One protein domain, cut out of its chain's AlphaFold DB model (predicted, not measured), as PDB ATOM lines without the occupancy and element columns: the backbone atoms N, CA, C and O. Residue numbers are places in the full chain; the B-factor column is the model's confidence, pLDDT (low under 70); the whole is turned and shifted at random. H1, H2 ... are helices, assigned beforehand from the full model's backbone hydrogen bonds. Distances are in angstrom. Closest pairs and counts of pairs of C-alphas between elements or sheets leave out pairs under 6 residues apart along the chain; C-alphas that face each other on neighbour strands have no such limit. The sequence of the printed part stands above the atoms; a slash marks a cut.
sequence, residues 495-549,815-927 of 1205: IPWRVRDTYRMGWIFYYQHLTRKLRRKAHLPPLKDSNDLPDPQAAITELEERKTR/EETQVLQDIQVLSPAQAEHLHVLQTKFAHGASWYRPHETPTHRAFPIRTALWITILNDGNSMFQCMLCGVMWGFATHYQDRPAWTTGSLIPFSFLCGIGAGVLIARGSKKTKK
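Overview. This is residues 495 to 549 and 815 to 927 of the 1205 residues of an uncharacterized protein of Tilletia walkeri (UniProt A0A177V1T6). A long helical hairpin, H5 and H6, makes much of the length of this model; H1 packs on the H5 side of it, toward the end away from the hairpin's turn, and H4 packs slantwise on H1. At that same end lie H2, whose residues 540 to 548 stick out with Arg 549, and the small helix H3, which touches no helix. The printed part has 168 residues with six named helices, H1 to H6 in order along the chain, and no named strand; its class is all helix. It is loose, with a radius of gyration of the C-alphas of 20.9 A, and a rod in outline, spanning 76 by 31 by 31 A.

Arrangement. Start with H1, residues 495 to 521, and H4, residues 828 to 842: they touch, with residues 501 to 511 of H1 alone, and their closest C-alphas, those of Arg 504 and Leu 837, are 5.8 A apart. They run opposite ways at a steep tilt of 40 degrees. H1 also touches H5, residues 861 to 887, at a shallow tilt of 29 degrees, opposite ways; look at Thr 502 and Thr 868, their closest C-alphas, 5.5 A apart. H5 and H6, residues 897 to 925, form a hairpin: they touch at a shallow tilt of 20 degrees, opposite ways, and their closest C-alphas, those of Asn 874 and Ser 907, are 4.5 A apart. The helix packing is part aligned, part crossed: of the four pairs that touch, two are at a shallow tilt. H2, residues 536 to 548, touches H4 with residues 536 to 537 alone, the closest C-alphas being those of Pro 536 and Ala 831, 5.7 A apart, at a steep tilt of 65 degrees. H3, residues 815 to 822, is apart from H1 and H4. H1 and H6 are apart too. Every O i to N i+4 pair is within hydrogen-bond range in H2, H3, H4 and H5; in H1 it is 21 of 23 and in H6 24 of 25.

Along the chain. Find C-alpha 495 at (-31.515, 150.361, 184.851); from there H1 runs 38.6 A to Lys 521. H4 covers 20.8 A. H5 begins at C-alpha 861, (-45.296, 134.201, 185.094), and runs 38.6 A. H6, the longest helix, runs 42.6 A to C-alpha 925 at (-47.467, 130.036, 174.606).

Size, cuts and confidence. The C-alphas farthest apart are those of Arg 549 and Gln 893, 77.1 A. Residues 550 to 814 are not printed, and C-alphas 549 and 815 are 20.4 A apart across the cut. The links H1 to H2 and H4 to H5 are long. Low confidence, pLDDT under 70, is found at residues 536 to 549.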
ATOM      1  N   ILE A 495     -31.241 150.768 183.453       84.38
ATOM      2  CA  ILE A 495     -31.515 150.361 184.851       84.38
ATOM      3  C   ILE A 495     -32.831 150.935 185.411       84.38
ATOM      4  O   ILE A 495     -33.620 150.150 185.941       84.38
ATOM      5  N   PRO A 496     -33.162 152.239 185.260       87.25
ATOM      6  CA  PRO A 496     -34.403 152.796 185.810       87.25
ATOM      7  C   PRO A 496     -35.683 152.159 185.248       87.25
ATOM      8  O   PRO A 496     -36.731 152.202 185.891       87.25
ATOM      9  N   TRP A 497     -35.613 151.571 184.051       86.00
ATOM     10  CA  TRP A 497     -36.728 150.860 183.431       86.00
ATOM     11  C   TRP A 497     -36.728 149.375 183.793       86.00
ATOM     12  O   TRP A 497     -37.792 148.865 184.133       86.00
ATOM     13  N   ARG A 498     -35.562 148.710 183.805       88.06
ATOM     14  CA  ARG A 498     -35.448 147.295 184.204       88.06
ATOM     15  C   ARG A 498     -35.889 147.086 185.657       88.06
ATOM     16  O   ARG A 498     -36.858 146.368 185.875       88.06
ATOM     17  N   VAL A 499     -35.365 147.866 186.610       88.81
ATOM     18  CA  VAL A 499     -35.772 147.831 188.034       88.81
ATOM     19  C   VAL A 499     -37.278 148.069 188.220       88.81
ATOM     20  O   VAL A 499     -37.936 147.394 189.013       88.81
ATOM     21  N   ARG A 500     -37.862 149.012 187.469       89.56
ATOM     22  CA  ARG A 500     -39.306 149.302 187.491       89.56
ATOM     23  C   ARG A 500     -40.135 148.130 186.956       89.56
ATOM     24  O   ARG A 500     -41.235 147.882 187.449       89.56
ATOM     25  N   ASP A 501     -39.634 147.435 185.944       89.62
ATOM     26  CA  ASP A 501     -40.338 146.331 185.303       89.62
ATOM     27  C   ASP A 501     -40.178 145.027 186.108       89.62
ATOM     28  O   ASP A 501     -41.168 144.321 186.292       89.62
ATOM     29  N   THR A 502     -39.039 144.813 186.772       92.00
ATOM     30  CA  THR A 502     -38.856 143.804 187.830       92.00
ATOM     31  C   THR A 502     -39.755 144.064 189.044       92.00
ATOM     32  O   THR A 502     -40.390 143.134 189.535       92.00
ATOM     33  N   TYR A 503     -39.910 145.317 189.498       93.44
ATOM     34  CA  TYR A 503     -40.864 145.669 190.566       93.44
ATOM     35  C   TYR A 503     -42.305 145.271 190.202       93.44
ATOM     36  O   TYR A 503     -43.017 144.681 191.017       93.44
ATOM     37  N   ARG A 504     -42.733 145.548 188.961       94.12
ATOM     38  CA  ARG A 504     -44.057 145.141 188.457       94.12
ATOM     39  C   ARG A 504     -44.186 143.619 188.420       94.12
ATOM     40  O   ARG A 504     -45.163 143.085 188.938       94.12
ATOM     41  N   MET A 505     -43.188 142.932 187.866       93.81
ATOM     42  CA  MET A 505     -43.165 141.472 187.742       93.81
ATOM     43  C   MET A 505     -43.186 140.769 189.109       93.81
ATOM     44  O   MET A 505     -43.906 139.787 189.287       93.81
ATOM     45  N   GLY A 506     -42.478 141.313 190.104       94.19
ATOM     46  CA  GLY A 506     -42.494 140.833 191.487       94.19
ATOM     47  C   GLY A 506     -43.872 140.948 192.146       94.19
ATOM     48  O   GLY A 506     -44.326 139.991 192.775       94.19
ATOM     49  N   TRP A 507     -44.586 142.062 191.946       93.56
ATOM     50  CA  TRP A 507     -45.970 142.195 192.420       93.56
ATOM     51  C   TRP A 507     -46.946 141.269 191.680       93.56
ATOM     52  O   TRP A 507     -47.796 140.661 192.326       93.56
ATOM     53  N   ILE A 508     -46.812 141.102 190.360       92.50
ATOM     54  CA  ILE A 508     -47.624 140.149 189.579       92.50
ATOM     55  C   ILE A 508     -47.405 138.715 190.095       92.50
ATOM     56  O   ILE A 508     -48.368 137.984 190.321       92.50
ATOM     57  N   PHE A 509     -46.157 138.322 190.363       94.12
ATOM     58  CA  PHE A 509     -45.826 137.022 190.954       94.12
ATOM     59  C   PHE A 509     -46.378 136.861 192.383       94.12
ATOM     60  O   PHE A 509     -46.933 135.807 192.711       94.12
ATOM     61  N   TYR A 510     -46.292 137.903 193.219       93.56
ATOM     62  CA  TYR A 510     -46.919 137.927 194.545       93.56
ATOM     63  C   TYR A 510     -48.435 137.713 194.453       93.56
ATOM     64  O   TYR A 510     -48.971 136.854 195.157       93.56
ATOM     65  N   TYR A 511     -49.122 138.424 193.554       91.00
ATOM     66  CA  TYR A 511     -50.554 138.242 193.337       91.00
ATOM     67  C   TYR A 511     -50.878 136.845 192.794       91.00
ATOM     68  O   TYR A 511     -51.772 136.205 193.336       91.00
ATOM     69  N   GLN A 512     -50.107 136.293 191.848       91.56
ATOM     70  CA  GLN A 512     -50.289 134.909 191.380       91.56
ATOM     71  C   GLN A 512     -50.166 133.891 192.535       91.56
ATOM     72  O   GLN A 512     -50.927 132.921 192.611       91.56
ATOM     73  N   HIS A 513     -49.227 134.100 193.466       90.19
ATOM     74  CA  HIS A 513     -49.112 133.276 194.670       90.19
ATOM     75  C   HIS A 513     -50.299 133.492 195.625       90.19
ATOM     76  O   HIS A 513     -50.821 132.521 196.180       90.19
ATOM     77  N   LEU A 514     -50.752 134.737 195.804       89.25
ATOM     78  CA  LEU A 514     -51.899 135.080 196.643       89.25
ATOM     79  C   LEU A 514     -53.192 134.446 196.111       89.25
ATOM     80  O   LEU A 514     -53.868 133.775 196.888       89.25
ATOM     81  N   THR A 515     -53.484 134.535 194.809       87.62
ATOM     82  CA  THR A 515     -54.625 133.860 194.166       87.62
ATOM     83  C   THR A 515     -54.584 132.360 194.445       87.62
ATOM     84  O   THR A 515     -55.538 131.810 194.989       87.62
ATOM     85  N   ARG A 516     -53.444 131.692 194.204       87.69
ATOM     86  CA  ARG A 516     -53.266 130.258 194.517       87.69
ATOM     87  C   ARG A 516     -53.404 129.930 196.010       87.69
ATOM     88  O   ARG A 516     -53.699 128.785 196.352       87.69
ATOM     89  N   LYS A 517     -53.144 130.873 196.918       89.12
ATOM     90  CA  LYS A 517     -53.273 130.683 198.374       89.12
ATOM     91  C   LYS A 517     -54.712 130.891 198.851       89.12
ATOM     92  O   LYS A 517     -55.175 130.120 199.684       89.12
ATOM     93  N   LEU A 518     -55.415 131.887 198.316       87.19
ATOM     94  CA  LEU A 518     -56.822 132.156 198.616       87.19
ATOM     95  C   LEU A 518     -57.735 131.094 197.991       87.19
ATOM     96  O   LEU A 518     -58.577 130.542 198.687       87.19
ATOM     97  N   ARG A 519     -57.503 130.716 196.729       87.44
ATOM     98  CA  ARG A 519     -58.312 129.716 196.015       87.44
ATOM     99  C   ARG A 519     -58.283 128.342 196.694       87.44
ATOM    100  O   ARG A 519     -59.334 127.752 196.914       87.44
ATOM    101  N   ARG A 520     -57.104 127.905 197.165       86.19
ATOM    102  CA  ARG A 520     -56.952 126.692 197.999       86.19
ATOM    103  C   ARG A 520     -57.638 126.789 199.366       86.19
ATOM    104  O   ARG A 520     -58.108 125.775 199.857       86.19
ATOM    105  N   LYS A 521     -57.716 127.979 199.979       88.75
ATOM    106  CA  LYS A 521     -58.484 128.199 201.223       88.75
ATOM    107  C   LYS A 521     -59.999 128.207 201.002       88.75
ATOM    108  O   LYS A 521     -60.735 127.910 201.931       88.75
ATOM    109  N   ALA A 522     -60.446 128.573 199.803       80.31
ATOM    110  CA  ALA A 522     -61.852 128.612 199.413       80.31
ATOM    111  C   ALA A 522     -62.354 127.288 198.801       80.31
ATOM    112  O   ALA A 522     -63.487 127.238 198.343       80.31
ATOM    113  N   HIS A 523     -61.514 126.242 198.751       82.94
ATOM    114  CA  HIS A 523     -61.801 124.950 198.105       82.94
ATOM    115  C   HIS A 523     -62.243 125.046 196.625       82.94
ATOM    116  O   HIS A 523     -62.823 124.114 196.079       82.94
ATOM    117  N   LEU A 524     -61.914 126.156 195.958       82.56
ATOM    118  CA  LEU A 524     -62.229 126.411 194.553       82.56
ATOM    119  C   LEU A 524     -61.283 125.636 193.607       82.56
ATOM    120  O   LEU A 524     -60.095 125.485 193.928       82.56
ATOM    121  N   PRO A 525     -61.755 125.210 192.419       79.12
ATOM    122  CA  PRO A 525     -60.950 124.470 191.449       79.12
ATOM    123  C   PRO A 525     -59.759 125.291 190.920       79.12
ATOM    124  O   PRO A 525     -59.820 126.527 190.845       79.12
ATOM    125  N   PRO A 526     -58.649 124.634 190.525       78.44
ATOM    126  CA  PRO A 526     -57.500 125.314 189.930       78.44
ATOM    127  C   PRO A 526     -57.895 126.014 188.623       78.44
ATOM    128  O   PRO A 526     -58.720 125.498 187.877       78.44
ATOM    129  N   LEU A 527     -57.296 127.180 188.356       82.19
ATOM    130  CA  LEU A 527     -57.495 127.959 187.123       82.19
ATOM    131  C   LEU A 527     -57.202 127.121 185.865       82.19
ATOM    132  O   LEU A 527     -56.261 126.324 185.875       82.19
ATOM    133  N   LYS A 528     -57.969 127.359 184.792       76.81
ATOM    134  CA  LYS A 528     -57.862 126.684 183.485       76.81
ATOM    135  C   LYS A 528     -56.454 126.788 182.878       76.81
ATOM    136  O   LYS A 528     -55.883 125.779 182.473       76.81
ATOM    137  N   ASP A 529     -55.857 127.981 182.913       82.00
ATOM    138  CA  ASP A 529     -54.405 128.187 182.835       82.00
ATOM    139  C   ASP A 529     -53.928 128.711 184.197       82.00
ATOM    140  O   ASP A 529     -54.509 129.629 184.766       82.00
ATOM    141  N   SER A 530     -52.842 128.160 184.743       80.12
ATOM    142  CA  SER A 530     -52.282 128.627 186.019       80.12
ATOM    143  C   SER A 530     -51.610 130.010 185.933       80.12
ATOM    144  O   SER A 530     -51.167 130.536 186.959       80.12
ATOM    145  N   ASN A 531     -51.453 130.567 184.730       86.69
ATOM    146  CA  ASN A 531     -50.828 131.862 184.460       86.69
ATOM    147  C   ASN A 531     -51.830 132.945 184.078       86.69
ATOM    148  O   ASN A 531     -51.539 134.110 184.344       86.69
ATOM    149  N   ASP A 532     -52.987 132.564 183.536       84.44
ATOM    150  CA  ASP A 532     -54.093 133.494 183.376       84.44
ATOM    151  C   ASP A 532     -54.690 133.789 184.757       84.44
ATOM    152  O   ASP A 532     -54.917 132.894 185.576       84.44
ATOM    153  N   LEU A 533     -54.852 135.069 185.059       83.81
ATOM    154  CA  LEU A 533     -55.363 135.558 186.331       83.81
ATOM    155  C   LEU A 533     -56.626 136.349 186.007       83.81
ATOM    156  O   LEU A 533     -56.498 137.300 185.237       83.81
ATOM    157  N   PRO A 534     -57.800 136.012 186.582       75.62
ATOM    158  CA  PRO A 534     -59.052 136.672 186.233       75.62
ATOM    159  C   PRO A 534     -58.910 138.194 186.304       75.62
ATOM    160  O   PRO A 534     -58.432 138.726 187.310       75.62
ATOM    161  N   ASP A 535     -59.294 138.888 185.236       72.44
ATOM    162  CA  ASP A 535     -59.238 140.347 185.171       72.44
ATOM    163  C   ASP A 535     -60.488 140.928 185.863       72.44
ATOM    164  O   ASP A 535     -61.609 140.553 185.504       72.44
ATOM    165  N   PRO A 536     -60.362 141.843 186.848       65.38
ATOM    166  CA  PRO A 536     -61.519 142.598 187.333       65.38
ATOM    167  C   PRO A 536     -62.267 143.320 186.209       65.38
ATOM    168  O   PRO A 536     -63.481 143.453 186.301       65.38
ATOM    169  N   GLN A 537     -61.576 143.789 185.166       62.75
ATOM    170  CA  GLN A 537     -62.192 144.536 184.079       62.75
ATOM    171  C   GLN A 537     -63.059 143.630 183.204       62.75
ATOM    172  O   GLN A 537     -64.150 144.048 182.836       62.75
ATOM    173  N   ALA A 538     -62.646 142.380 182.959       63.75
ATOM    174  CA  ALA A 538     -63.492 141.388 182.297       63.75
ATOM    175  C   ALA A 538     -64.781 141.141 183.097       63.75
ATOM    176  O   ALA A 538     -65.867 141.216 182.534       63.75
ATOM    177  N   ALA A 539     -64.685 140.959 184.420       62.34
ATOM    178  CA  ALA A 539     -65.861 140.794 185.278       62.34
ATOM    179  C   ALA A 539     -66.746 142.059 185.350       62.34
ATOM    180  O   ALA A 539     -67.969 141.952 185.405       62.34
ATOM    181  N   ILE A 540     -66.161 143.263 185.333       62.22
ATOM    182  CA  ILE A 540     -66.909 144.532 185.294       62.22
ATOM    183  C   ILE A 540     -67.636 144.684 183.956       62.22
ATOM    184  O   ILE A 540     -68.836 144.945 183.956       62.22
ATOM    185  N   THR A 541     -66.951 144.467 182.834       64.69
ATOM    186  CA  THR A 541     -67.545 144.552 181.496       64.69
ATOM    187  C   THR A 541     -68.589 143.458 181.280       64.69
ATOM    188  O   THR A 541     -69.657 143.754 180.761       64.69
ATOM    189  N   GLU A 542     -68.385 142.236 181.780       63.88
ATOM    190  CA  GLU A 542     -69.423 141.201 181.761       63.88
ATOM    191  C   GLU A 542     -70.637 141.593 182.626       63.88
ATOM    192  O   GLU A 542     -71.774 141.344 182.236       63.88
ATOM    193  N   LEU A 543     -70.439 142.256 183.772       57.28
ATOM    194  CA  LEU A 543     -71.535 142.793 184.588       57.28
ATOM    195  C   LEU A 543     -72.251 143.978 183.915       57.28
ATOM    196  O   LEU A 543     -73.463 144.113 184.075       57.28
ATOM    197  N   GLU A 544     -71.551 144.824 183.163       60.12
ATOM    198  CA  GLU A 544     -72.125 145.922 182.368       60.12
ATOM    199  C   GLU A 544     -72.900 145.392 181.150       60.12
ATOM    200  O   GLU A 544     -74.034 145.809 180.896       60.12
ATOM    201  N   GLU A 545     -72.361 144.389 180.459       60.22
ATOM    202  CA  GLU A 545     -73.067 143.650 179.414       60.22
ATOM    203  C   GLU A 545     -74.269 142.871 179.968       60.22
ATOM    204  O   GLU A 545     -75.331 142.861 179.354       60.22
ATOM    205  N   ARG A 546     -74.158 142.236 181.142       53.69
ATOM    206  CA  ARG A 546     -75.288 141.550 181.794       53.69
ATOM    207  C   ARG A 546     -76.377 142.540 182.194       53.69
ATOM    208  O   ARG A 546     -77.535 142.256 181.919       53.69
ATOM    209  N   LYS A 547     -76.029 143.705 182.761       51.66
ATOM    210  CA  LYS A 547     -76.981 144.798 183.054       51.66
ATOM    211  C   LYS A 547     -77.698 145.281 181.792       51.66
ATOM    212  O   LYS A 547     -78.915 145.417 181.806       51.66
ATOM    213  N   THR A 548     -76.968 145.497 180.697       53.16
ATOM    214  CA  THR A 548     -77.560 145.931 179.415       53.16
ATOM    215  C   THR A 548     -78.316 144.817 178.679       53.16
ATOM    216  O   THR A 548     -79.190 145.125 177.869       53.16
ATOM    217  N   ARG A 549     -78.060 143.540 178.999       45.31
ATOM    218  CA  ARG A 549     -78.830 142.367 178.539       45.31
ATOM    219  C   ARG A 549     -80.073 142.037 179.385       45.31
ATOM    220  O   ARG A 549     -80.779 141.097 179.025       45.31
ATOM    221  N   GLU A 815     -69.359 123.153 182.821       72.25
ATOM    222  CA  GLU A 815     -69.791 124.555 182.851       72.25
ATOM    223  C   GLU A 815     -69.733 125.135 184.271       72.25
ATOM    224  O   GLU A 815     -69.152 126.200 184.470       72.25
ATOM    225  N   GLU A 816     -70.232 124.410 185.283       70.50
ATOM    226  CA  GLU A 816     -70.052 124.777 186.698       70.50
ATOM    227  C   GLU A 816     -68.560 124.878 187.041       70.50
ATOM    228  O   GLU A 816     -68.130 125.814 187.715       70.50
ATOM    229  N   THR A 817     -67.748 123.948 186.527       73.94
ATOM    230  CA  THR A 817     -66.293 123.969 186.720       73.94
ATOM    231  C   THR A 817     -65.653 125.205 186.085       73.94
ATOM    232  O   THR A 817     -64.809 125.824 186.729       73.94
ATOM    233  N   GLN A 818     -66.068 125.606 184.877       72.00
ATOM    234  CA  GLN A 818     -65.585 126.821 184.205       72.00
ATOM    235  C   GLN A 818     -66.006 128.095 184.951       72.00
ATOM    236  O   GLN A 818     -65.154 128.919 185.272       72.00
ATOM    237  N   VAL A 819     -67.273 128.214 185.360       73.62
ATOM    238  CA  VAL A 819     -67.747 129.357 186.163       73.62
ATOM    239  C   VAL A 819     -66.960 129.472 187.474       73.62
ATOM    240  O   VAL A 819     -66.472 130.552 187.810       73.62
ATOM    241  N   LEU A 820     -66.742 128.365 188.194       71.62
ATOM    242  CA  LEU A 820     -65.882 128.339 189.386       71.62
ATOM    243  C   LEU A 820     -64.398 128.614 189.067       71.62
ATOM    244  O   LEU A 820     -63.655 129.094 189.932       71.62
ATOM    245  N   GLN A 821     -63.947 128.313 187.845       77.94
ATOM    246  CA  GLN A 821     -62.605 128.627 187.368       77.94
ATOM    247  C   GLN A 821     -62.411 130.109 187.053       77.94
ATOM    248  O   GLN A 821     -61.291 130.577 187.262       77.94
ATOM    249  N   ASP A 822     -63.460 130.849 186.705       73.50
ATOM    250  CA  ASP A 822     -63.382 132.278 186.388       73.50
ATOM    251  C   ASP A 822     -63.654 133.191 187.603       73.50
ATOM    252  O   ASP A 822     -63.324 134.377 187.575       73.50
ATOM    253  N   ILE A 823     -64.140 132.643 188.732       78.31
ATOM    254  CA  ILE A 823     -64.316 133.395 189.992       78.31
ATOM    255  C   ILE A 823     -63.021 134.114 190.401       78.31
ATOM    256  O   ILE A 823     -62.017 133.499 190.795       78.31
ATOM    257  N   GLN A 824     -63.088 135.447 190.395       80.00
ATOM    258  CA  GLN A 824     -62.068 136.324 190.954       80.00
ATOM    259  C   GLN A 824     -61.977 136.133 192.476       80.00
ATOM    260  O   GLN A 824     -62.955 136.295 193.200       80.00
ATOM    261  N   VAL A 825     -60.775 135.817 192.968       82.88
ATOM    262  CA  VAL A 825     -60.515 135.539 194.397       82.88
ATOM    263  C   VAL A 825     -59.788 136.700 195.095       82.88
ATOM    264  O   VAL A 825     -59.626 136.695 196.315       82.88
ATOM    265  N   LEU A 826     -59.321 137.701 194.342       83.25
ATOM    266  CA  LEU A 826     -58.742 138.931 194.892       83.25
ATOM    267  C   LEU A 826     -59.838 139.937 195.260       83.25
ATOM    268  O   LEU A 826     -60.860 140.044 194.589       83.25
ATOM    269  N   SER A 827     -59.584 140.741 196.296       83.44
ATOM    270  CA  SER A 827     -60.405 141.925 196.584       83.44
ATOM    271  C   SER A 827     -60.410 142.869 195.367       83.44
ATOM    272  O   SER A 827     -59.346 143.022 194.764       83.44
ATOM    273  N   PRO A 828     -61.520 143.552 195.018       81.19
ATOM    274  CA  PRO A 828     -61.598 144.387 193.814       81.19
ATOM    275  C   PRO A 828     -60.440 145.381 193.644       81.19
ATOM    276  O   PRO A 828     -59.864 145.460 192.567       81.19
ATOM    277  N   ALA A 829     -59.995 146.048 194.716       82.56
ATOM    278  CA  ALA A 829     -58.849 146.965 194.663       82.56
ATOM    279  C   ALA A 829     -57.485 146.259 194.472       82.56
ATOM    280  O   ALA A 829     -56.549 146.831 193.915       82.56
ATOM    281  N   GLN A 830     -57.346 145.007 194.925       87.00
ATOM    282  CA  GLN A 830     -56.157 144.183 194.662       87.00
ATOM    283  C   GLN A 830     -56.153 143.663 193.224       87.00
ATOM    284  O   GLN A 830     -55.101 143.620 192.592       87.00
ATOM    285  N   ALA A 831     -57.329 143.289 192.722       85.69
ATOM    286  CA  ALA A 831     -57.548 142.865 191.351       85.69
ATOM    287  C   ALA A 831     -57.277 144.024 190.373       85.69
ATOM    288  O   ALA A 831     -56.522 143.852 189.420       85.69
ATOM    289  N   GLU A 832     -57.806 145.224 190.645       85.38
ATOM    290  CA  GLU A 832     -57.552 146.434 189.847       85.38
ATOM    291  C   GLU A 832     -56.053 146.750 189.809       85.38
ATOM    292  O   GLU A 832     -55.483 146.955 188.739       85.38
ATOM    293  N   HIS A 833     -55.377 146.709 190.965       87.88
ATOM    294  CA  HIS A 833     -53.933 146.914 191.026       87.88
ATOM    295  C   HIS A 833     -53.156 145.850 190.230       87.88
ATOM    296  O   HIS A 833     -52.189 146.199 189.552       87.88
ATOM    297  N   LEU A 834     -53.587 144.584 190.255       89.88
ATOM    298  CA  LEU A 834     -53.010 143.504 189.451       89.88
ATOM    299  C   LEU A 834     -53.163 143.766 187.941       89.88
ATOM    300  O   LEU A 834     -52.141 143.790 187.254       89.88
ATOM    301  N   HIS A 835     -54.371 144.051 187.440       86.94
ATOM    302  CA  HIS A 835     -54.590 144.399 186.026       86.94
ATOM    303  C   HIS A 835     -53.749 145.625 185.628       86.94
ATOM    304  O   HIS A 835     -52.997 145.601 184.651       86.94
ATOM    305  N   VAL A 836     -53.771 146.681 186.446       88.44
ATOM    306  CA  VAL A 836     -52.977 147.896 186.233       88.44
ATOM    307  C   VAL A 836     -51.471 147.599 186.182       88.44
ATOM    308  O   VAL A 836     -50.755 148.261 185.428       88.44
ATOM    309  N   LEU A 837     -50.965 146.623 186.940       91.50
ATOM    310  CA  LEU A 837     -49.572 146.172 186.875       91.50
ATOM    311  C   LEU A 837     -49.290 145.315 185.635       91.50
ATOM    312  O   LEU A 837     -48.298 145.587 184.957       91.50
ATOM    313  N   GLN A 838     -50.145 144.335 185.318       90.69
ATOM    314  CA  GLN A 838     -50.039 143.475 184.132       90.69
ATOM    315  C   GLN A 838     -50.003 144.316 182.853       90.69
ATOM    316  O   GLN A 838     -49.049 144.213 182.087       90.69
ATOM    317  N   THR A 839     -50.961 145.225 182.669       87.00
ATOM    318  CA  THR A 839     -51.047 146.118 181.505       87.00
ATOM    319  C   THR A 839     -49.842 147.066 181.432       87.00
ATOM    320  O   THR A 839     -49.196 147.195 180.388       87.00
ATOM    321  N   LYS A 840     -49.423 147.658 182.563       88.19
ATOM    322  CA  LYS A 840     -48.198 148.483 182.620       88.19
ATOM    323  C   LYS A 840     -46.917 147.689 182.335       88.19
ATOM    324  O   LYS A 840     -45.952 148.299 181.867       88.19
ATOM    325  N   PHE A 841     -46.876 146.389 182.632       89.19
ATOM    326  CA  PHE A 841     -45.747 145.505 182.339       89.19
ATOM    327  C   PHE A 841     -45.759 145.036 180.877       89.19
ATOM    328  O   PHE A 841     -44.738 145.182 180.216       89.19
ATOM    329  N   ALA A 842     -46.903 144.622 180.325       86.44
ATOM    330  CA  ALA A 842     -47.065 144.234 178.917       86.44
ATOM    331  C   ALA A 842     -46.662 145.358 177.938       86.44
ATOM    332  O   ALA A 842     -45.974 145.118 176.947       86.44
ATOM    333  N   HIS A 843     -46.978 146.624 178.249       80.88
ATOM    334  CA  HIS A 843     -46.468 147.771 177.481       80.88
ATOM    335  C   HIS A 843     -44.924 147.887 177.498       80.88
ATOM    336  O   HIS A 843     -44.324 148.394 176.545       80.88
ATOM    337  N   GLY A 844     -44.273 147.440 178.580       75.00
ATOM    338  CA  GLY A 844     -42.815 147.395 178.747       75.00
ATOM    339  C   GLY A 844     -42.159 146.152 178.131       75.00
ATOM    340  O   GLY A 844     -41.087 146.266 177.542       75.00
ATOM    341  N   ALA A 845     -42.835 145.008 178.175       85.19
ATOM    342  CA  ALA A 845     -42.376 143.713 177.694       85.19
ATOM    343  C   ALA A 845     -43.423 143.118 176.737       85.19
ATOM    344  O   ALA A 845     -44.294 142.363 177.154       85.19
ATOM    345  N   SER A 846     -43.346 143.443 175.441       81.44
ATOM    346  CA  SER A 846     -44.395 143.083 174.464       81.44
ATOM    347  C   SER A 846     -44.493 141.583 174.128       81.44
ATOM    348  O   SER A 846     -45.406 141.175 173.421       81.44
ATOM    349  N   TRP A 847     -43.589 140.750 174.660       83.31
ATOM    350  CA  TRP A 847     -43.716 139.285 174.674       83.31
ATOM    351  C   TRP A 847     -44.626 138.763 175.801       83.31
ATOM    352  O   TRP A 847     -45.061 137.613 175.744       83.31
ATOM    353  N   TYR A 848     -44.912 139.572 176.826       88.19
ATOM    354  CA  TYR A 848     -45.758 139.189 177.951       88.19
ATOM    355  C   TYR A 848     -47.235 139.443 177.627       88.19
ATOM    356  O   TYR A 848     -47.708 140.581 177.647       88.19
ATOM    357  N   ARG A 849     -47.970 138.360 177.360       86.00
ATOM    358  CA  ARG A 849     -49.435 138.348 177.246       86.00
ATOM    359  C   ARG A 849     -50.023 137.921 178.605       86.00
ATOM    360  O   ARG A 849     -49.709 136.812 179.035       86.00
ATOM    361  N   PRO A 850     -50.811 138.762 179.304       84.69
ATOM    362  CA  PRO A 850     -51.354 138.420 180.624       84.69
ATOM    363  C   PRO A 850     -52.503 137.404 180.590       84.69
ATOM    364  O   PRO A 850     -52.691 136.713 181.587       84.69
ATOM    365  N   HIS A 851     -53.220 137.315 179.466       83.81
ATOM    366  CA  HIS A 851     -54.418 136.492 179.283       83.81
ATOM    367  C   HIS A 851     -54.307 135.605 178.036       83.81
ATOM    368  O   HIS A 851     -53.506 135.881 177.133       83.81
ATOM    369  N   GLU A 852     -55.108 134.544 177.994       81.88
ATOM    370  CA  GLU A 852     -55.284 133.655 176.850       81.88
ATOM    371  C   GLU A 852     -56.011 134.364 175.685       81.88
ATOM    372  O   GLU A 852     -56.978 135.099 175.866       81.88
ATOM    373  N   THR A 853     -55.542 134.129 174.458       81.31
ATOM    374  CA  THR A 853     -56.160 134.565 173.198       81.31
ATOM    375  C   THR A 853     -56.510 133.337 172.335       81.31
ATOM    376  O   THR A 853     -56.116 132.206 172.666       81.31
ATOM    377  N   PRO A 854     -57.213 133.495 171.194       73.31
ATOM    378  CA  PRO A 854     -57.482 132.382 170.279       73.31
ATOM    379  C   PRO A 854     -56.217 131.667 169.769       73.31
ATOM    380  O   PRO A 854     -56.286 130.487 169.439       73.31
ATOM    381  N   THR A 855     -55.071 132.358 169.744       76.06
ATOM    382  CA  THR A 855     -53.796 131.894 169.165       76.06
ATOM    383  C   THR A 855     -52.691 131.641 170.199       76.06
ATOM    384  O   THR A 855     -51.728 130.929 169.905       76.06
ATOM    385  N   HIS A 856     -52.808 132.201 171.409       85.31
ATOM    386  CA  HIS A 856     -51.779 132.141 172.449       85.31
ATOM    387  C   HIS A 856     -52.361 131.854 173.842       85.31
ATOM    388  O   HIS A 856     -53.413 132.364 174.200       85.31
ATOM    389  N   ARG A 857     -51.648 131.081 174.662       86.44
ATOM    390  CA  ARG A 857     -51.905 130.873 176.100       86.44
ATOM    391  C   ARG A 857     -51.237 131.983 176.929       86.44
ATOM    392  O   ARG A 857     -50.325 132.655 176.432       86.44
ATOM    393  N   ALA A 858     -51.665 132.177 178.177       87.88
ATOM    394  CA  ALA A 858     -51.131 133.236 179.037       87.88
ATOM    395  C   ALA A 858     -49.633 133.017 179.331       87.88
ATOM    396  O   ALA A 858     -49.164 131.888 179.512       87.88
ATOM    397  N   PHE A 859     -48.836 134.091 179.356       89.19
ATOM    398  CA  PHE A 859     -47.382 133.942 179.423       89.19
ATOM    399  C   PHE A 859     -46.927 133.417 180.798       89.19
ATOM    400  O   PHE A 859     -47.303 133.989 181.825       89.19
ATOM    401  N   PRO A 860     -46.071 132.375 180.864       90.06
ATOM    402  CA  PRO A 860     -45.669 131.766 182.127       90.06
ATOM    403  C   PRO A 860     -44.985 132.764 183.075       90.06
ATOM    404  O   PRO A 860     -43.826 133.141 182.893       90.06
ATOM    405  N   ILE A 861     -45.694 133.145 184.142       91.06
ATOM    406  CA  ILE A 861     -45.296 134.201 185.094       91.06
ATOM    407  C   ILE A 861     -43.954 133.878 185.781       91.06
ATOM    408  O   ILE A 861     -43.145 134.777 186.010       91.06
ATOM    409  N   ARG A 862     -43.651 132.593 186.030       91.81
ATOM    410  CA  ARG A 862     -42.325 132.153 186.520       91.81
ATOM    411  C   ARG A 862     -41.201 132.445 185.517       91.81
ATOM    412  O   ARG A 862     -40.126 132.878 185.917       91.81
ATOM    413  N   THR A 863     -41.440 132.220 184.225       92.25
ATOM    414  CA  THR A 863     -40.465 132.492 183.159       92.25
ATOM    415  C   THR A 863     -40.283 133.994 182.970       92.25
ATOM    416  O   THR A 863     -39.152 134.450 182.847       92.25
ATOM    417  N   ALA A 864     -41.368 134.774 183.032       91.94
ATOM    418  CA  ALA A 864     -41.313 136.235 182.968       91.94
ATOM    419  C   ALA A 864     -40.463 136.832 184.105       91.94
ATOM    420  O   ALA A 864     -39.614 137.685 183.850       91.94
ATOM    421  N   LEU A 865     -40.615 136.312 185.330       93.38
ATOM    422  CA  LEU A 865     -39.787 136.689 186.478       93.38
ATOM    423  C   LEU A 865     -38.296 136.385 186.244       93.38
ATOM    424  O   LEU A 865     -37.455 137.260 186.454       93.38
ATOM    425  N   TRP A 866     -37.956 135.193 185.745       93.94
ATOM    426  CA  TRP A 866     -36.568 134.860 185.398       93.94
ATOM    427  C   TRP A 866     -36.003 135.733 184.270       93.94
ATOM    428  O   TRP A 866     -34.853 136.155 184.358       93.94
ATOM    429  N   ILE A 867     -36.801 136.083 183.253       92.06
ATOM    430  CA  ILE A 867     -36.392 137.027 182.200       92.06
ATOM    431  C   ILE A 867     -36.077 138.406 182.803       92.06
ATOM    432  O   ILE A 867     -35.071 139.011 182.431       92.06
ATOM    433  N   THR A 868     -36.878 138.910 183.749       91.81
ATOM    434  CA  THR A 868     -36.564 140.176 184.439       91.81
ATOM    435  C   THR A 868     -35.292 140.082 185.288       91.81
ATOM    436  O   THR A 868     -34.414 140.929 185.145       91.81
ATOM    437  N   ILE A 869     -35.119 139.004 186.065       92.81
ATOM    438  CA  ILE A 869     -33.927 138.778 186.903       92.81
ATOM    439  C   ILE A 869     -32.649 138.690 186.056       92.81
ATOM    440  O   ILE A 869     -31.631 139.269 186.422       92.81
ATOM    441  N   LEU A 870     -32.683 138.011 184.906       92.19
ATOM    442  CA  LEU A 870     -31.524 137.914 184.014       92.19
ATOM    443  C   LEU A 870     -31.220 139.242 183.296       92.19
ATOM    444  O   LEU A 870     -30.052 139.565 183.085       92.19
ATOM    445  N   ASN A 871     -32.232 140.055 182.977       90.06
ATOM    446  CA  ASN A 871     -32.010 141.404 182.447       90.06
ATOM    447  C   ASN A 871     -31.399 142.355 183.496       90.06
ATOM    448  O   ASN A 871     -30.523 143.150 183.144       90.06
ATOM    449  N   ASP A 872     -31.798 142.252 184.767       91.38
ATOM    450  CA  ASP A 872     -31.156 142.987 185.867       91.38
ATOM    451  C   ASP A 872     -29.738 142.464 186.147       91.38
ATOM    452  O   ASP A 872     -28.814 143.263 186.267       91.38
ATOM    453  N   GLY A 873     -29.518 141.145 186.158       91.44
ATOM    454  CA  GLY A 873     -28.187 140.542 186.323       91.44
ATOM    455  C   GLY A 873     -27.196 140.988 185.243       91.44
ATOM    456  O   GLY A 873     -26.071 141.380 185.548       91.44
ATOM    457  N   ASN A 874     -27.645 141.047 183.985       90.56
ATOM    458  CA  ASN A 874     -26.890 141.635 182.876       90.56
ATOM    459  C   ASN A 874     -26.506 143.106 183.167       90.56
ATOM    460  O   ASN A 874     -25.345 143.487 183.031       90.56
ATOM    461  N   SER A 875     -27.446 143.925 183.655       90.75
ATOM    462  CA  SER A 875     -27.152 145.301 184.087       90.75
ATOM    463  C   SER A 875     -26.172 145.371 185.266       90.75
ATOM    464  O   SER A 875     -25.292 146.228 185.259       90.75
ATOM    465  N   MET A 876     -26.278 144.475 186.252       91.38
ATOM    466  CA  MET A 876     -25.379 144.421 187.411       91.38
ATOM    467  C   MET A 876     -23.937 144.123 186.991       91.38
ATOM    468  O   MET A 876     -23.033 144.881 187.349       91.38
ATOM    469  N   PHE A 877     -23.712 143.084 186.181       91.00
ATOM    470  CA  PHE A 877     -22.369 142.745 185.698       91.00
ATOM    471  C   PHE A 877     -21.768 143.858 184.828       91.00
ATOM    472  O   PHE A 877     -20.582 144.155 184.959       91.00
ATOM    473  N   GLN A 878     -22.576 144.550 184.017       89.25
ATOM    474  CA  GLN A 878     -22.110 145.709 183.245       89.25
ATOM    475  C   GLN A 878     -21.834 146.948 184.108       89.25
ATOM    476  O   GLN A 878     -20.895 147.687 183.817       89.25
ATOM    477  N   CYS A 879     -22.575 147.168 185.199       89.50
ATOM    478  CA  CYS A 879     -22.234 148.187 186.197       89.50
ATOM    479  C   CYS A 879     -20.889 147.894 186.873       89.50
ATOM    480  O   CYS A 879     -20.061 148.796 186.988       89.50
ATOM    481  N   MET A 880     -20.649 146.643 187.278       90.50
ATOM    482  CA  MET A 880     -19.373 146.221 187.869       90.50
ATOM    483  C   MET A 880     -18.219 146.384 186.871       90.50
ATOM    484  O   MET A 880     -17.181 146.944 187.218       90.50
ATOM    485  N   LEU A 881     -18.418 145.969 185.616       88.00
ATOM    486  CA  LEU A 881     -17.430 146.100 184.544       88.00
ATOM    487  C   LEU A 881     -17.109 147.570 184.257       88.00
ATOM    488  O   LEU A 881     -15.937 147.936 184.207       88.00
ATOM    489  N   CYS A 882     -18.129 148.421 184.129       87.19
ATOM    490  CA  CYS A 882     -17.960 149.859 183.935       87.19
ATOM    491  C   CYS A 882     -17.194 150.496 185.104       87.19
ATOM    492  O   CYS A 882     -16.226 151.221 184.881       87.19
ATOM    493  N   GLY A 883     -17.557 150.151 186.347       88.19
ATOM    494  CA  GLY A 883     -16.868 150.607 187.555       88.19
ATOM    495  C   GLY A 883     -15.386 150.224 187.581       88.19
ATOM    496  O   GLY A 883     -14.548 151.066 187.896       88.19
ATOM    497  N   VAL A 884     -15.039 148.997 187.178       87.75
ATOM    498  CA  VAL A 884     -13.637 148.561 187.054       87.75
ATOM    499  C   VAL A 884     -12.927 149.255 185.887       87.75
ATOM    500  O   VAL A 884     -11.801 149.723 186.048       87.75
ATOM    501  N   MET A 885     -13.549 149.371 184.711       84.31
ATOM    502  CA  MET A 885     -12.897 150.006 183.561       84.31
ATOM    503  C   MET A 885     -12.646 151.502 183.782       84.31
ATOM    504  O   MET A 885     -11.569 151.971 183.420       84.31
ATOM    505  N   TRP A 886     -13.582 152.224 184.410       84.56
ATOM    506  CA  TRP A 886     -13.414 153.632 184.790       84.56
ATOM    507  C   TRP A 886     -12.485 153.810 185.997       84.56
ATOM    508  O   TRP A 886     -11.636 154.697 185.971       84.56
ATOM    509  N   GLY A 887     -12.584 152.957 187.022       86.25
ATOM    510  CA  GLY A 887     -11.705 153.005 188.198       86.25
ATOM    511  C   GLY A 887     -10.227 152.802 187.850       86.25
ATOM    512  O   GLY A 887      -9.366 153.469 188.412       86.25
ATOM    513  N   PHE A 888      -9.942 151.954 186.857       84.88
ATOM    514  CA  PHE A 888      -8.602 151.737 186.306       84.88
ATOM    515  C   PHE A 888      -8.344 152.522 185.002       84.88
ATOM    516  O   PHE A 888      -7.440 152.172 184.252       84.88
ATOM    517  N   ALA A 889      -9.098 153.583 184.685       77.81
ATOM    518  CA  ALA A 889      -8.918 154.317 183.421       77.81
ATOM    519  C   ALA A 889      -7.566 155.052 183.317       77.81
ATOM    520  O   ALA A 889      -7.031 155.199 182.222       77.81
ATOM    521  N   THR A 890      -6.991 155.492 184.442       75.06
ATOM    522  CA  THR A 890      -5.644 156.097 184.495       75.06
ATOM    523  C   THR A 890      -4.523 155.068 184.652       75.06
ATOM    524  O   THR A 890      -3.362 155.395 184.417       75.06
ATOM    525  N   HIS A 891      -4.865 153.834 185.033       77.81
ATOM    526  CA  HIS A 891      -3.947 152.768 185.447       77.81
ATOM    527  C   HIS A 891      -4.381 151.425 184.838       77.81
ATOM    528  O   HIS A 891      -4.542 150.423 185.529       77.81
ATOM    529  N   TYR A 892      -4.637 151.406 183.525       72.88
ATOM    530  CA  TYR A 892      -5.238 150.245 182.849       72.88
ATOM    531  C   TYR A 892      -4.362 148.983 182.917       72.88
ATOM    532  O   TYR A 892      -4.888 147.876 182.854       72.88
ATOM    533  N   GLN A 893      -3.045 149.158 183.080       72.50
ATOM    534  CA  GLN A 893      -2.056 148.087 183.239       72.50
ATOM    535  C   GLN A 893      -2.188 147.364 184.591       72.50
ATOM    536  O   GLN A 893      -1.924 146.169 184.667       72.50
ATOM    537  N   ASP A 894      -2.681 148.054 185.625       80.44
ATOM    538  CA  ASP A 894      -2.903 147.502 186.968       80.44
ATOM    539  C   ASP A 894      -4.292 146.840 187.115       80.44
ATOM    540  O   ASP A 894      -4.638 146.324 188.181       80.44
ATOM    541  N   ARG A 895      -5.119 146.853 186.056       80.38
ATOM    542  CA  ARG A 895      -6.477 146.283 186.053       80.38
ATOM    543  C   ARG A 895      -6.399 144.749 186.172       80.38
ATOM    544  O   ARG A 895      -5.901 144.103 185.248       80.38
ATOM    545  N   PRO A 896      -6.944 144.112 187.231       83.00
ATOM    546  CA  PRO A 896      -6.825 142.663 187.396       83.00
ATOM    547  C   PRO A 896      -7.560 141.911 186.280       83.00
ATOM    548  O   PRO A 896      -8.787 141.981 186.191       83.00
ATOM    549  N   ALA A 897      -6.826 141.169 185.442       77.25
ATOM    550  CA  ALA A 897      -7.346 140.564 184.208       77.25
ATOM    551  C   ALA A 897      -8.594 139.677 184.411       77.25
ATOM    552  O   ALA A 897      -9.483 139.641 183.559       77.25
ATOM    553  N   TRP A 898      -8.702 139.016 185.571       81.81
ATOM    554  CA  TRP A 898      -9.857 138.189 185.932       81.81
ATOM    555  C   TRP A 898     -11.178 138.974 185.991       81.81
ATOM    556  O   TRP A 898     -12.229 138.394 185.717       81.81
ATOM    557  N   THR A 899     -11.150 140.274 186.311       85.00
ATOM    558  CA  THR A 899     -12.364 141.102 186.426       85.00
ATOM    559  C   THR A 899     -13.056 141.242 185.074       85.00
ATOM    560  O   THR A 899     -14.199 140.821 184.917       85.00
ATOM    561  N   THR A 900     -12.344 141.744 184.064       79.75
ATOM    562  CA  THR A 900     -12.829 141.827 182.683       79.75
ATOM    563  C   THR A 900     -13.097 140.431 182.110       79.75
ATOM    564  O   THR A 900     -14.148 140.219 181.508       79.75
ATOM    565  N   GLY A 901     -12.208 139.462 182.370       78.56
ATOM    566  CA  GLY A 901     -12.345 138.078 181.901       78.56
ATOM    567  C   GLY A 901     -13.558 137.318 182.453       78.56
ATOM    568  O   GLY A 901     -14.042 136.416 181.780       78.56
ATOM    569  N   SER A 902     -14.087 137.696 183.625       86.69
ATOM    570  CA  SER A 902     -15.283 137.072 184.221       86.69
ATOM    571  C   SER A 902     -16.558 137.885 183.986       86.69
ATOM    572  O   SER A 902     -17.599 137.327 183.640       86.69
ATOM    573  N   LEU A 903     -16.502 139.213 184.148       88.44
ATOM    574  CA  LEU A 903     -17.688 140.074 184.062       88.44
ATOM    575  C   LEU A 903     -18.262 140.145 182.638       88.44
ATOM    576  O   LEU A 903     -19.479 140.253 182.490       88.44
ATOM    577  N   ILE A 904     -17.418 140.030 181.601       84.25
ATOM    578  CA  ILE A 904     -17.876 139.949 180.204       84.25
ATOM    579  C   ILE A 904     -18.703 138.663 179.972       84.25
ATOM    580  O   ILE A 904     -19.882 138.796 179.625       84.25
ATOM    581  N   PRO A 905     -18.183 137.436 180.208       87.56
ATOM    582  CA  PRO A 905     -18.980 136.212 180.109       87.56
ATOM    583  C   PRO A 905     -20.251 136.209 180.961       87.56
ATOM    584  O   PRO A 905     -21.302 135.851 180.440       87.56
ATOM    585  N   PHE A 906     -20.214 136.642 182.228       90.25
ATOM    586  CA  PHE A 906     -21.420 136.629 183.068       90.25
ATOM    587  C   PHE A 906     -22.503 137.606 182.576       90.25
ATOM    588  O   PHE A 906     -23.677 137.234 182.523       90.25
ATOM    589  N   SER A 907     -22.125 138.804 182.112       88.62
ATOM    590  CA  SER A 907     -23.036 139.727 181.416       88.62
ATOM    591  C   SER A 907     -23.680 139.065 180.187       88.62
ATOM    592  O   SER A 907     -24.905 139.088 180.029       88.62
ATOM    593  N   PHE A 908     -22.871 138.425 179.332       85.81
ATOM    594  CA  PHE A 908     -23.366 137.728 178.143       85.81
ATOM    595  C   PHE A 908     -24.291 136.556 178.478       85.81
ATOM    596  O   PHE A 908     -25.365 136.463 177.891       85.81
ATOM    597  N   LEU A 909     -23.926 135.694 179.429       90.88
ATOM    598  CA  LEU A 909     -24.737 134.547 179.846       90.88
ATOM    599  C   LEU A 909     -26.107 134.989 180.380       90.88
ATOM    600  O   LEU A 909     -27.119 134.381 180.033       90.88
ATOM    601  N   CYS A 910     -26.170 136.088 181.136       91.38
ATOM    602  CA  CYS A 910     -27.438 136.680 181.556       91.38
ATOM    603  C   CYS A 910     -28.265 137.210 180.370       91.38
ATOM    604  O   CYS A 910     -29.452 136.901 180.267       91.38
ATOM    605  N   GLY A 911     -27.658 137.962 179.443       88.25
ATOM    606  CA  GLY A 911     -28.355 138.480 178.259       88.25
ATOM    607  C   GLY A 911     -28.866 137.381 177.312       88.25
ATOM    608  O   GLY A 911     -30.017 137.423 176.872       88.25
ATOM    609  N   ILE A 912     -28.038 136.368 177.046       88.31
ATOM    610  CA  ILE A 912     -28.381 135.196 176.228       88.31
ATOM    611  C   ILE A 912     -29.464 134.372 176.927       88.31
ATOM    612  O   ILE A 912     -30.464 134.033 176.300       88.31
ATOM    613  N   GLY A 913     -29.327 134.112 178.231       92.00
ATOM    614  CA  GLY A 913     -30.323 133.394 179.025       92.00
ATOM    615  C   GLY A 913     -31.695 134.074 179.004       92.00
ATOM    616  O   GLY A 913     -32.703 133.405 178.781       92.00
ATOM    617  N   ALA A 914     -31.747 135.404 179.136       89.69
ATOM    618  CA  ALA A 914     -32.989 136.165 178.992       89.69
ATOM    619  C   ALA A 914     -33.611 135.988 177.592       89.69
ATOM    620  O   ALA A 914     -34.807 135.712 177.483       89.69
ATOM    621  N   GLY A 915     -32.807 136.073 176.526       85.81
ATOM    622  CA  GLY A 915     -33.260 135.844 175.148       85.81
ATOM    623  C   GLY A 915     -33.779 134.420 174.898       85.81
ATOM    624  O   GLY A 915     -34.839 134.245 174.298       85.81
ATOM    625  N   VAL A 916     -33.085 133.401 175.415       88.56
ATOM    626  CA  VAL A 916     -33.488 131.988 175.310       88.56
ATOM    627  C   VAL A 916     -34.769 131.711 176.101       88.56
ATOM    628  O   VAL A 916     -35.635 130.987 175.611       88.56
ATOM    629  N   LEU A 917     -34.946 132.310 177.284       90.31
ATOM    630  CA  LEU A 917     -36.194 132.190 178.046       90.31
ATOM    631  C   LEU A 917     -37.372 132.901 177.367       90.31
ATOM    632  O   LEU A 917     -38.476 132.358 177.394       90.31
ATOM    633  N   ILE A 918     -37.156 134.051 176.712       88.06
ATOM    634  CA  ILE A 918     -38.177 134.675 175.852       88.06
ATOM    635  C   ILE A 918     -38.536 133.713 174.711       88.06
ATOM    636  O   ILE A 918     -39.709 133.403 174.532       88.06
ATOM    637  N   ALA A 919     -37.552 133.168 173.989       83.56
ATOM    638  CA  ALA A 919     -37.795 132.273 172.856       83.56
ATOM    639  C   ALA A 919     -38.522 130.969 173.251       83.56
ATOM    640  O   ALA A 919     -39.512 130.602 172.616       83.56
ATOM    641  N   ARG A 920     -38.085 130.282 174.320       87.44
ATOM    642  CA  ARG A 920     -38.759 129.069 174.827       87.44
ATOM    643  C   ARG A 920     -40.131 129.394 175.430       87.44
ATOM    644  O   ARG A 920     -41.058 128.608 175.257       87.44
ATOM    645  N   GLY A 921     -40.287 130.554 176.072       85.75
ATOM    646  CA  GLY A 921     -41.573 131.056 176.566       85.75
ATOM    647  C   GLY A 921     -42.575 131.308 175.438       85.75
ATOM    648  O   GLY A 921     -43.676 130.772 175.478       85.75
ATOM    649  N   SER A 922     -42.172 132.042 174.396       83.19
ATOM    650  CA  SER A 922     -43.003 132.329 173.219       83.19
ATOM    651  C   SER A 922     -43.292 131.100 172.350       83.19
ATOM    652  O   SER A 922     -44.357 131.051 171.748       83.19
ATOM    653  N   LYS A 923     -42.403 130.091 172.295       82.94
ATOM    654  CA  LYS A 923     -42.765 128.772 171.737       82.94
ATOM    655  C   LYS A 923     -43.872 128.125 172.589       82.94
ATOM    656  O   LYS A 923     -44.898 127.742 172.047       82.94
ATOM    657  N   LYS A 924     -43.701 128.064 173.918       84.38
ATOM    658  CA  LYS A 924     -44.646 127.406 174.843       84.38
ATOM    659  C   LYS A 924     -46.025 128.077 174.942       84.38
ATOM    660  O   LYS A 924     -46.979 127.412 175.336       84.38
ATOM    661  N   THR A 925     -46.157 129.364 174.620       84.69
ATOM    662  CA  THR A 925     -47.467 130.036 174.606       84.69
ATOM    663  C   THR A 925     -48.233 129.877 173.298       84.69
ATOM    664  O   THR A 925     -49.439 130.096 173.315       84.69
ATOM    665  N   LYS A 926     -47.608 129.515 172.172       84.19
ATOM    666  CA  LYS A 926     -48.311 129.422 170.880       84.19
ATOM    667  C   LYS A 926     -49.176 128.168 170.784       84.19
ATOM    668  O   LYS A 926     -48.739 127.077 171.126       84.19
ATOM    669  N   LYS A 927     -50.394 128.333 170.265       83.88
ATOM    670  CA  LYS A 927     -51.337 127.250 169.951       83.88
ATOM    671  C   LYS A 927     -51.185 126.827 168.488       83.88
ATOM    672  O   LYS A 927     -52.124 126.963 167.708       83.88
TER     673      LYS A 927